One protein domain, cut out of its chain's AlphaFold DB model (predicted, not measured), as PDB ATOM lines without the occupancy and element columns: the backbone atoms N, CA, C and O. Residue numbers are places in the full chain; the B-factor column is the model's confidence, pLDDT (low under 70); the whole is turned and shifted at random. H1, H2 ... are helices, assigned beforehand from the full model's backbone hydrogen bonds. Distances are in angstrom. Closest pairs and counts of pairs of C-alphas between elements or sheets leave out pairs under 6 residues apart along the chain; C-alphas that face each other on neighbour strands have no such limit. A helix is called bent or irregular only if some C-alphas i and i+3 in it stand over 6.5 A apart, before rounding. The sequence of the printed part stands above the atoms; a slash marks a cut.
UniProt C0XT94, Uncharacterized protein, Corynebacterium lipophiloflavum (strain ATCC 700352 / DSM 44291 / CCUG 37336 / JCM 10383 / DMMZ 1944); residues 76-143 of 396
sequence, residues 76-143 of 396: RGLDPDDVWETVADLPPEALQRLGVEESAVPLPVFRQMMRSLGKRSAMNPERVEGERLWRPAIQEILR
ATOM      1  N   ARG A  76      43.710  24.642 -41.608       79.75
ATOM      2  CA  ARG A  76      43.307  25.533 -42.723       79.75
ATOM      3  C   ARG A  76      41.893  25.281 -43.253       79.75
ATOM      4  O   ARG A  76      41.310  26.165 -43.868       79.75
ATOM      5  N   GLY A  77      41.367  24.073 -43.054       74.62
ATOM      6  CA  GLY A  77      40.037  23.666 -43.514       74.62
ATOM      7  C   GLY A  77      38.946  23.743 -42.448       74.62
ATOM      8  O   GLY A  77      37.864  23.214 -42.681       74.62
ATOM      9  N   LEU A  78      39.226  24.322 -41.273       79.94
ATOM     10  CA  LEU A  78      38.236  24.427 -40.202       79.94
ATOM     11  C   LEU A  78      37.101  25.377 -40.592       79.94
ATOM     12  O   LEU A  78      37.334  26.560 -40.833       79.94
ATOM     13  N   ASP A  79      35.874  24.859 -40.598       75.81
ATOM     14  CA  ASP A  79      34.661  25.659 -40.754       75.81
ATOM     15  C   ASP A  79      34.219  26.205 -39.377       75.81
ATOM     16  O   ASP A  79      33.879  25.413 -38.487       75.81
ATOM     17  N   PRO A  80      34.205  27.538 -39.162       72.44
ATOM     18  CA  PRO A  80      33.707  28.143 -37.924       72.44
ATOM     19  C   PRO A  80      32.232  27.844 -37.633       72.44
ATOM     20  O   PRO A  80      31.790  28.010 -36.490       72.44
ATOM     21  N   ASP A  81      31.463  27.460 -38.650       73.19
ATOM     22  CA  ASP A  81      30.031  27.198 -38.559       73.19
ATOM     23  C   ASP A  81      29.710  25.696 -38.435       73.19
ATOM     24  O   ASP A  81      28.631  25.348 -37.947       73.19
ATOM     25  N   ASP A  82      30.671  24.813 -38.741       76.44
ATOM     26  CA  ASP A  82      30.614  23.366 -38.473       76.44
ATOM     27  C   ASP A  82      31.860  22.850 -37.731       76.44
ATOM     28  O   ASP A  82      32.643  22.002 -38.172       76.44
ATOM     29  N   VAL A  83      32.031  23.389 -36.529       76.44
ATOM     30  CA  VAL A  83      33.158  23.100 -35.638       76.44
ATOM     31  C   VAL A  83      33.239  21.622 -35.239       76.44
ATOM     32  O   VAL A  83      34.324  21.075 -35.058       76.44
ATOM     33  N   TRP A  84      32.098  20.961 -35.055       84.75
ATOM     34  CA  TRP A  84      32.037  19.684 -34.342       84.75
ATOM     35  C   TRP A  84      32.574  18.511 -35.154       84.75
ATOM     36  O   TRP A  84      33.320  17.687 -34.619       84.75
ATOM     37  N   GLU A  85      32.176  18.420 -36.422       79.38
ATOM     38  CA  GLU A  85      32.656  17.371 -37.321       79.38
ATOM     39  C   GLU A  85      34.119  17.628 -37.686       79.38
ATOM     40  O   GLU A  85      34.953  16.730 -37.554       79.38
ATOM     41  N   THR A  86      34.459  18.884 -37.987       79.00
ATOM     42  CA  THR A  86      35.808  19.249 -38.418       79.00
ATOM     43  C   THR A  86      36.849  19.090 -37.308       79.00
ATOM     44  O   THR A  86      37.908  18.514 -37.550       79.00
ATOM     45  N   VAL A  87      36.549  19.490 -36.063       83.31
ATOM     46  CA  VAL A  87      37.461  19.268 -34.924       83.31
ATOM     47  C   VAL A  87      37.619  17.777 -34.620       83.31
ATOM     48  O   VAL A  87      38.720  17.333 -34.309       83.31
ATOM     49  N   ALA A  88      36.565  16.963 -34.739       85.19
ATOM     50  CA  ALA A  88      36.665  15.525 -34.468       85.19
ATOM     51  C   ALA A  88      37.627  14.790 -35.421       85.19
ATOM     52  O   ALA A  88      38.204  13.763 -35.046       85.19
ATOM     53  N   ASP A  89      37.788  15.304 -36.638       83.81
ATOM     54  CA  ASP A  89      38.618  14.701 -37.679       83.81
ATOM     55  C   ASP A  89      40.049  15.254 -37.717       83.81
ATOM     56  O   ASP A  89      40.888  14.745 -38.464       83.81
ATOM     57  N   LEU A  90      40.373  16.217 -36.848       83.31
ATOM     58  CA  LEU A  90      41.732  16.720 -36.712       83.31
ATOM     59  C   LEU A  90      42.715  15.626 -36.245       83.31
ATOM     60  O   LEU A  90      42.371  14.729 -35.449       83.31
ATOM     61  N   PRO A  91      43.970  15.692 -36.722       81.69
ATOM     62  CA  PRO A  91      45.026  14.825 -36.233       81.69
ATOM     63  C   PRO A  91      45.338  15.127 -34.753       81.69
ATOM     64  O   PRO A  91      45.087  16.244 -34.291       81.69
ATOM     65  N   PRO A  92      45.859  14.144 -33.991       80.31
ATOM     66  CA  PRO A  92      46.170  14.290 -32.564       80.31
ATOM     67  C   PRO A  92      46.953  15.557 -32.217       80.31
ATOM     68  O   PRO A  92      46.650  16.225 -31.236       80.31
ATOM     69  N   GLU A  93      47.917  15.918 -33.055       73.94
ATOM     70  CA  GLU A  93      48.792  17.068 -32.856       73.94
ATOM     71  C   GLU A  93      48.004  18.377 -32.969       73.94
ATOM     72  O   GLU A  93      48.181  19.275 -32.158       73.94
ATOM     73  N   ALA A  94      47.074  18.478 -33.921       76.62
ATOM     74  CA  ALA A  94      46.203  19.647 -34.054       76.62
ATOM     75  C   ALA A  94      45.177  19.740 -32.908       76.62
ATOM     76  O   ALA A  94      44.810  20.838 -32.496       76.62
ATOM     77  N   LEU A  95      44.743  18.598 -32.365       78.88
ATOM     78  CA  LEU A  95      43.868  18.542 -31.193       78.88
ATOM     79  C   LEU A  95      44.572  19.013 -29.918       78.88
ATOM     80  O   LEU A  95      43.980  19.764 -29.147       78.88
ATOM     81  N   GLN A  96      45.836  18.638 -29.715       75.94
ATOM     82  CA  GLN A  96      46.630  19.121 -28.580       75.94
ATOM     83  C   GLN A  96      46.709  20.652 -28.554       75.94
ATOM     84  O   GLN A  96      46.489  21.251 -27.506       75.94
ATOM     85  N   ARG A  97      46.879  21.292 -29.716       70.44
ATOM     86  CA  ARG A  97      46.920  22.764 -29.849       70.44
ATOM     87  C   ARG A  97      45.591  23.451 -29.562       70.44
ATOM     88  O   ARG A  97      45.552  24.608 -29.163       70.44
ATOM     89  N   LEU A  98      44.490  22.732 -29.755       72.44
ATOM     90  CA  LEU A  98      43.164  23.168 -29.322       72.44
ATOM     91  C   LEU A  98      42.962  23.005 -27.801       72.44
ATOM     92  O   LEU A  98      41.855  23.217 -27.308       72.44
ATOM     93  N   GLY A  99      43.998  22.600 -27.058       73.31
ATOM     94  CA  GLY A  99      43.949  22.332 -25.621       73.31
ATOM     95  C   GLY A  99      43.397  20.950 -25.268       73.31
ATOM     96  O   GLY A  99      43.013  20.714 -24.122       73.31
ATOM     97  N   VAL A 100      43.311  20.025 -26.233       76.38
ATOM     98  CA  VAL A 100      42.827  18.659 -25.990       76.38
ATOM     99  C   VAL A 100      43.991  17.778 -25.557       76.38
ATOM    100  O   VAL A 100      44.691  17.181 -26.375       76.38
ATOM    101  N   GLU A 101      44.179  17.665 -24.248       74.44
ATOM    102  CA  GLU A 101      45.179  16.764 -23.687       74.44
ATOM    103  C   GLU A 101      44.631  15.337 -23.506       74.44
ATOM    104  O   GLU A 101      43.586  15.120 -22.883       74.44
ATOM    105  N   GLU A 102      45.378  14.333 -23.985       66.12
ATOM    106  CA  GLU A 102      45.054  12.908 -23.780       66.12
ATOM    107  C   GLU A 102      44.984  12.509 -22.301       66.12
ATOM    108  O   GLU A 102      44.265  11.575 -21.939       66.12
ATOM    109  N   SER A 103      45.721  13.228 -21.452       67.88
ATOM    110  CA  SER A 103      45.731  13.083 -19.995       67.88
ATOM    111  C   SER A 103      44.355  13.359 -19.373       67.88
ATOM    112  O   SER A 103      44.011  12.751 -18.358       67.88
ATOM    113  N   ALA A 104      43.566  14.249 -19.983       76.00
ATOM    114  CA  ALA A 104      42.253  14.657 -19.504       76.00
ATOM    115  C   ALA A 104      41.129  13.816 -20.124       76.00
ATOM    116  O   ALA A 104      40.222  13.374 -19.415       76.00
ATOM    117  N   VAL A 105      41.180  13.577 -21.441       79.88
ATOM    118  CA  VAL A 105      40.185  12.774 -22.168       79.88
ATOM    119  C   VAL A 105      40.877  11.952 -23.263       79.88
ATOM    120  O   VAL A 105      41.491  12.535 -24.155       79.88
ATOM    121  N   PRO A 106      40.724  10.610 -23.291       88.31
ATOM    122  CA  PRO A 106      41.269   9.801 -24.379       88.31
ATOM    123  C   PRO A 106      40.730  10.252 -25.746       88.31
ATOM    124  O   PRO A 106      39.513  10.379 -25.914       88.31
ATOM    125  N   LEU A 107      41.599  10.418 -26.752       84.44
ATOM    126  CA  LEU A 107      41.203  10.935 -28.076       84.44
ATOM    127  C   LEU A 107      39.996  10.225 -28.714       84.44
ATOM    128  O   LEU A 107      39.138  10.918 -29.265       84.44
ATOM    129  N   PRO A 108      39.845   8.884 -28.655       89.19
ATOM    130  CA  PRO A 108      38.659   8.230 -29.209       89.19
ATOM    131  C   PRO A 108      37.356   8.698 -28.547       89.19
ATOM    132  O   PRO A 108      36.346   8.871 -29.230       89.19
ATOM    133  N   VAL A 109      37.396   8.938 -27.233       88.75
ATOM    134  CA  VAL A 109      36.261   9.433 -26.445       88.75
ATOM    135  C   VAL A 109      35.974  10.886 -26.804       88.75
ATOM    136  O   VAL A 109      34.825  11.224 -27.083       88.75
ATOM    137  N   PHE A 110      37.015  11.721 -26.887       87.69
ATOM    138  CA  PHE A 110      36.890  13.111 -27.325       87.69
ATOM    139  C   PHE A 110      36.239  13.206 -28.713       87.69
ATOM    140  O   PHE A 110      35.211  13.861 -28.877       87.69
ATOM    141  N   ARG A 111      36.752  12.467 -29.704       89.62
ATOM    142  CA  ARG A 111      36.199  12.446 -31.071       89.62
ATOM    143  C   ARG A 111      34.743  11.992 -31.104       89.62
ATOM    144  O   ARG A 111      33.929  12.556 -31.834       89.62
ATOM    145  N   GLN A 112      34.394  10.973 -30.319       90.44
ATOM    146  CA  GLN A 112      33.011  10.513 -30.209       90.44
ATOM    147  C   GLN A 112      32.105  11.587 -29.597       90.44
ATOM    148  O   GLN A 112      30.996  11.792 -30.093       90.44
ATOM    149  N   MET A 113      32.574  12.284 -28.560       86.94
ATOM    150  CA  MET A 113      31.848  13.378 -27.918       86.94
ATOM    151  C   MET A 113      31.574  14.511 -28.910       86.94
ATOM    152  O   MET A 113      30.414  14.889 -29.076       86.94
ATOM    153  N   MET A 114      32.590  14.962 -29.648       87.69
ATOM    154  CA  MET A 114      32.455  16.015 -30.662       87.69
ATOM    155  C   MET A 114      31.454  15.633 -31.759       87.69
ATOM    156  O   MET A 114      30.491  16.358 -32.005       87.69
ATOM    157  N   ARG A 115      31.566  14.423 -32.325       90.00
ATOM    158  CA  ARG A 115      30.592  13.923 -33.317       90.00
ATOM    159  C   ARG A 115      29.181  13.787 -32.747       90.00
ATOM    160  O   ARG A 115      28.201  13.944 -33.473       90.00
ATOM    161  N   SER A 116      29.054  13.456 -31.462       88.56
ATOM    162  CA  SER A 116      27.748  13.382 -30.804       88.56
ATOM    163  C   SER A 116      27.117  14.762 -30.639       88.56
ATOM    164  O   SER A 116      25.911  14.881 -30.834       88.56
ATOM    165  N   LEU A 117      27.917  15.794 -30.342       85.62
ATOM    166  CA  LEU A 117      27.470  17.182 -30.244       85.62
ATOM    167  C   LEU A 117      27.042  17.722 -31.613       85.62
ATOM    168  O   LEU A 117      25.953  18.286 -31.716       85.62
ATOM    169  N   GLY A 118      27.811  17.445 -32.671       85.50
ATOM    170  CA  GLY A 118      27.479  17.859 -34.042       85.50
ATOM    171  C   GLY A 118      26.135  17.319 -34.550       85.50
ATOM    172  O   GLY A 118      25.406  18.015 -35.254       85.50
ATOM    173  N   LYS A 119      25.738  16.113 -34.119       88.31
ATOM    174  CA  LYS A 119      24.448  15.490 -34.480       88.31
ATOM    175  C   LYS A 119      23.237  16.068 -33.745       88.31
ATOM    176  O   LYS A 119      22.101  15.738 -34.092       88.31
ATOM    177  N   ARG A 120      23.440  16.869 -32.698       87.44
ATOM    178  CA  ARG A 120      22.338  17.467 -31.931       87.44
ATOM    179  C   ARG A 120      21.753  18.654 -32.684       87.44
ATOM    180  O   ARG A 120      22.451  19.331 -33.432       87.44
ATOM    181  N   SER A 121      20.474  18.939 -32.440       86.12
ATOM    182  CA  SER A 121      19.814  20.147 -32.958       86.12
ATOM    183  C   SER A 121      20.590  21.410 -32.568       86.12
ATOM    184  O   SER A 121      21.069  21.499 -31.438       86.12
ATOM    185  N   ALA A 122      20.650  22.400 -33.462       82.25
ATOM    186  CA  ALA A 122      21.277  23.704 -33.215       82.25
ATOM    187  C   ALA A 122      20.690  24.444 -31.994       82.25
ATOM    188  O   ALA A 122      21.355  25.274 -31.393       82.25
ATOM    189  N   MET A 123      19.457  24.112 -31.593       85.25
ATOM    190  CA  MET A 123      18.793  24.676 -30.408       85.25
ATOM    191  C   MET A 123      19.093  23.900 -29.110       85.25
ATOM    192  O   MET A 123      18.544  24.221 -28.059       85.25
ATOM    193  N   ASN A 124      19.901  22.834 -29.159       90.12
ATOM    194  CA  ASN A 124      20.236  22.047 -27.974       90.12
ATOM    195  C   ASN A 124      21.159  22.857 -27.036       90.12
ATOM    196  O   ASN A 124      22.227  23.272 -27.483       90.12
ATOM    197  N   PRO A 125      20.815  23.031 -25.743       87.75
ATOM    198  CA  PRO A 125      21.601  23.863 -24.827       87.75
ATOM    199  C   PRO A 125      23.072  23.450 -24.690       87.75
ATOM    200  O   PRO A 125      23.940  24.313 -24.651       87.75
ATOM    201  N   GLU A 126      23.371  22.144 -24.674       84.81
ATOM    202  CA  GLU A 126      24.755  21.651 -24.585       84.81
ATOM    203  C   GLU A 126      25.552  21.952 -25.860       84.81
ATOM    204  O   GLU A 126      26.740  22.260 -25.782       84.81
ATOM    205  N   ARG A 127      24.905  21.912 -27.035       85.06
ATOM    206  CA  ARG A 127      25.537  22.313 -28.302       85.06
ATOM    207  C   ARG A 127      25.817  23.815 -28.317       85.06
ATOM    208  O   ARG A 127      26.925  24.207 -28.653       85.06
ATOM    209  N   VAL A 128      24.845  24.637 -27.917       85.81
ATOM    210  CA  VAL A 128      24.990  26.103 -27.874       85.81
ATOM    211  C   VAL A 128      26.113  26.521 -26.922       85.81
ATOM    212  O   VAL A 128      26.949  27.346 -27.281       85.81
ATOM    213  N   GLU A 129      26.167  25.931 -25.728       84.75
ATOM    214  CA  GLU A 129      27.227  26.226 -24.761       84.75
ATOM    215  C   GLU A 129      28.597  25.747 -25.255       84.75
ATOM    216  O   GLU A 129      29.588  26.467 -25.139       84.75
ATOM    217  N   GLY A 130      28.645  24.573 -25.887       80.69
ATOM    218  CA  GLY A 130      29.843  24.093 -26.558       80.69
ATOM    219  C   GLY A 130      30.332  25.058 -27.645       80.69
ATOM    220  O   GLY A 130      31.510  25.405 -27.671       80.69
ATOM    221  N   GLU A 131      29.440  25.551 -28.507       83.00
ATOM    222  CA  GLU A 131      29.799  26.494 -29.573       83.00
ATOM    223  C   GLU A 131      30.293  27.819 -28.983       83.00
ATOM    224  O   GLU A 131      31.255  28.394 -29.487       83.00
ATOM    225  N   ARG A 132      29.697  28.283 -27.878       83.69
ATOM    226  CA  ARG A 132      30.126  29.496 -27.166       83.69
ATOM    227  C   ARG A 132      31.554  29.389 -26.629       83.69
ATOM    228  O   ARG A 132      32.280  30.379 -26.664       83.69
ATOM    229  N   LEU A 133      31.944  28.218 -26.124       80.38
ATOM    230  CA  LEU A 133      33.281  27.976 -25.572       80.38
ATOM    231  C   LEU A 133      34.343  27.820 -26.666       80.38
ATOM    232  O   LEU A 133      35.439  28.355 -26.530       80.38
ATOM    233  N   TRP A 134      34.018  27.113 -27.749       78.44
ATOM    234  CA  TRP A 134      34.986  26.755 -28.790       78.44
ATOM    235  C   TRP A 134      35.153  27.817 -29.875       78.44
ATOM    236  O   TRP A 134      36.246  27.968 -30.418       78.44
ATOM    237  N   ARG A 135      34.098  28.578 -30.194       79.88
ATOM    238  CA  ARG A 135      34.133  29.560 -31.288       79.88
ATOM    239  C   ARG A 135      35.246  30.607 -31.132       79.88
ATOM    240  O   ARG A 135      35.928  30.834 -32.126       79.88
ATOM    241  N   PRO A 136      35.493  31.209 -29.948       81.56
ATOM    242  CA  PRO A 136      36.603  32.149 -29.782       81.56
ATOM    243  C   PRO A 136      37.973  31.504 -30.025       81.56
ATOM    244  O   PRO A 136      38.772  32.065 -30.765       81.56
ATOM    245  N   ALA A 137      38.210  30.306 -29.476       78.75
ATOM    246  CA  ALA A 137      39.473  29.585 -29.643       78.75
ATOM    247  C   ALA A 137      39.731  29.215 -31.114       78.75
ATOM    248  O   ALA A 137      40.836  29.372 -31.620       78.75
ATOM    249  N   ILE A 138      38.693  28.785 -31.836       80.12
ATOM    250  CA  ILE A 138      38.800  28.459 -33.265       80.12
ATOM    251  C   ILE A 138      39.029  29.711 -34.105       80.12
ATOM    252  O   ILE A 138      39.822  29.672 -35.037       80.12
ATOM    253  N   GLN A 139      38.368  30.825 -33.787       83.25
ATOM    254  CA  GLN A 139      38.594  32.093 -34.481       83.25
ATOM    255  C   GLN A 139      40.011  32.630 -34.267       83.25
ATOM    256  O   GLN A 139      40.586  33.194 -35.195       83.25
ATOM    257  N   GLU A 140      40.567  32.465 -33.068       82.00
ATOM    258  CA  GLU A 140      41.960  32.800 -32.766       82.00
ATOM    259  C   GLU A 140      42.916  31.922 -33.576       82.00
ATOM    260  O   GLU A 140      43.746  32.438 -34.315       82.00
ATOM    261  N   ILE A 141      42.705  30.606 -33.573       79.94
ATOM    262  CA  ILE A 141      43.529  29.668 -34.345       79.94
ATOM    263  C   ILE A 141      43.433  29.917 -35.850       79.94
ATOM    264  O   ILE A 141      44.445  29.879 -36.539       79.94
ATOM    265  N   LEU A 142      42.241  30.180 -36.386       82.94
ATOM    266  CA  LEU A 142      42.069  30.497 -37.805       82.94
ATOM    267  C   LEU A 142      42.775  31.800 -38.186       82.94
ATOM    268  O   LEU A 142      43.301  31.897 -39.292       82.94
ATOM    269  N   ARG A 143      42.826  32.779 -37.275       83.44
ATOM    270  CA  ARG A 143      43.627  33.990 -37.470       83.44
ATOM    271  C   ARG A 143      45.114  33.657 -37.497       83.44
ATOM    272  O   ARG A 143      45.780  34.076 -38.433       83.44
TER     273      ARG A 143
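AT A GLANCE: This is residues 76 to 143 of the 396 residues of an uncharacterized protein of Corynebacterium lipophiloflavum (strain ATCC 700352 / DSM 44291 / CCUG 37336 / JCM 10383 / DMMZ 1944) (UniProt C0XT94). H3 and the bent helix H4 open from their linked ends as a V, and the short helix H1 sits in its opening, packed along H3. Another short helix, H2, lies near the far end of H3, and the second arm of H4 reaches away from H3. The printed part has 68 residues with four named helices, in the order H1, H2, H3, H4, and no named strand; the class is all helix. It is compact, with a radius of gyration of the C-alphas of 11.4 A and spans of 31 by 28 by 17 A.

HOW THE PARTS SIT: After residues 76 to 82 comes H1, residues 83 to 88, and a tight link of 3 residues leads to H2, residues 92 to 97. H1 and H2 are close but not clearly touching; their closest C-alphas, of Val 87 and Leu 95, are 7.4 A apart. H3, residues 107 to 118, touches H1, with the closest C-alphas, of Ala 88 and Arg 111, 4.6 A apart. H1 and H3 run opposite ways at a shallow tilt of 27 degrees. H2 is close to H3 but not clearly touching: the closest C-alphas, of Pro 92 and Leu 107, are 7.5 A apart, and the lines stand about perpendicular at 71 degrees, only just beyond steep. H4, residues 125 to 143, was assigned as one helix by its hydrogen bonds but is bent: C-alphas 133 and 136 are 6.8 A apart. Its arms, H4a with residues 125 to 133 and H4b with residues 136 to 143, stand at a steep tilt of 46 degrees. H3, with residues 117 to 118 alone, and H4a only just touch, and only at the corner, with 3 pairs of C-alphas within 8 A; the closest, of Leu 117 and Arg 127, are 5.8 A apart. H4b is apart from H2 and H3, and only just apart from H1, at 8.1 A. In H1, H2, H3, H4a and H4b every O i to N i+4 pair is within hydrogen-bond range.

IN THESE COORDINATES: H1 begins at C-alpha 83, (33.158, 23.100, -35.638), and is 8.4 A long; H2 is 8.9 A long. H3 begins at C-alpha 107, (41.203, 10.935, -28.076), and is 16.5 A long. H4a is 12.4 A long, and H4b, 10.6 A long, ends at C-alpha 143, (43.627, 33.990, -37.470).

THE WHOLE: The C-alphas of Ser 103 and Met 123, the two farthest apart, are 31.1 A apart. The printed part has no cut, and no link is long. The mean pLDDT of the printed part is 81.5, and residues 102 to 103 are under 70.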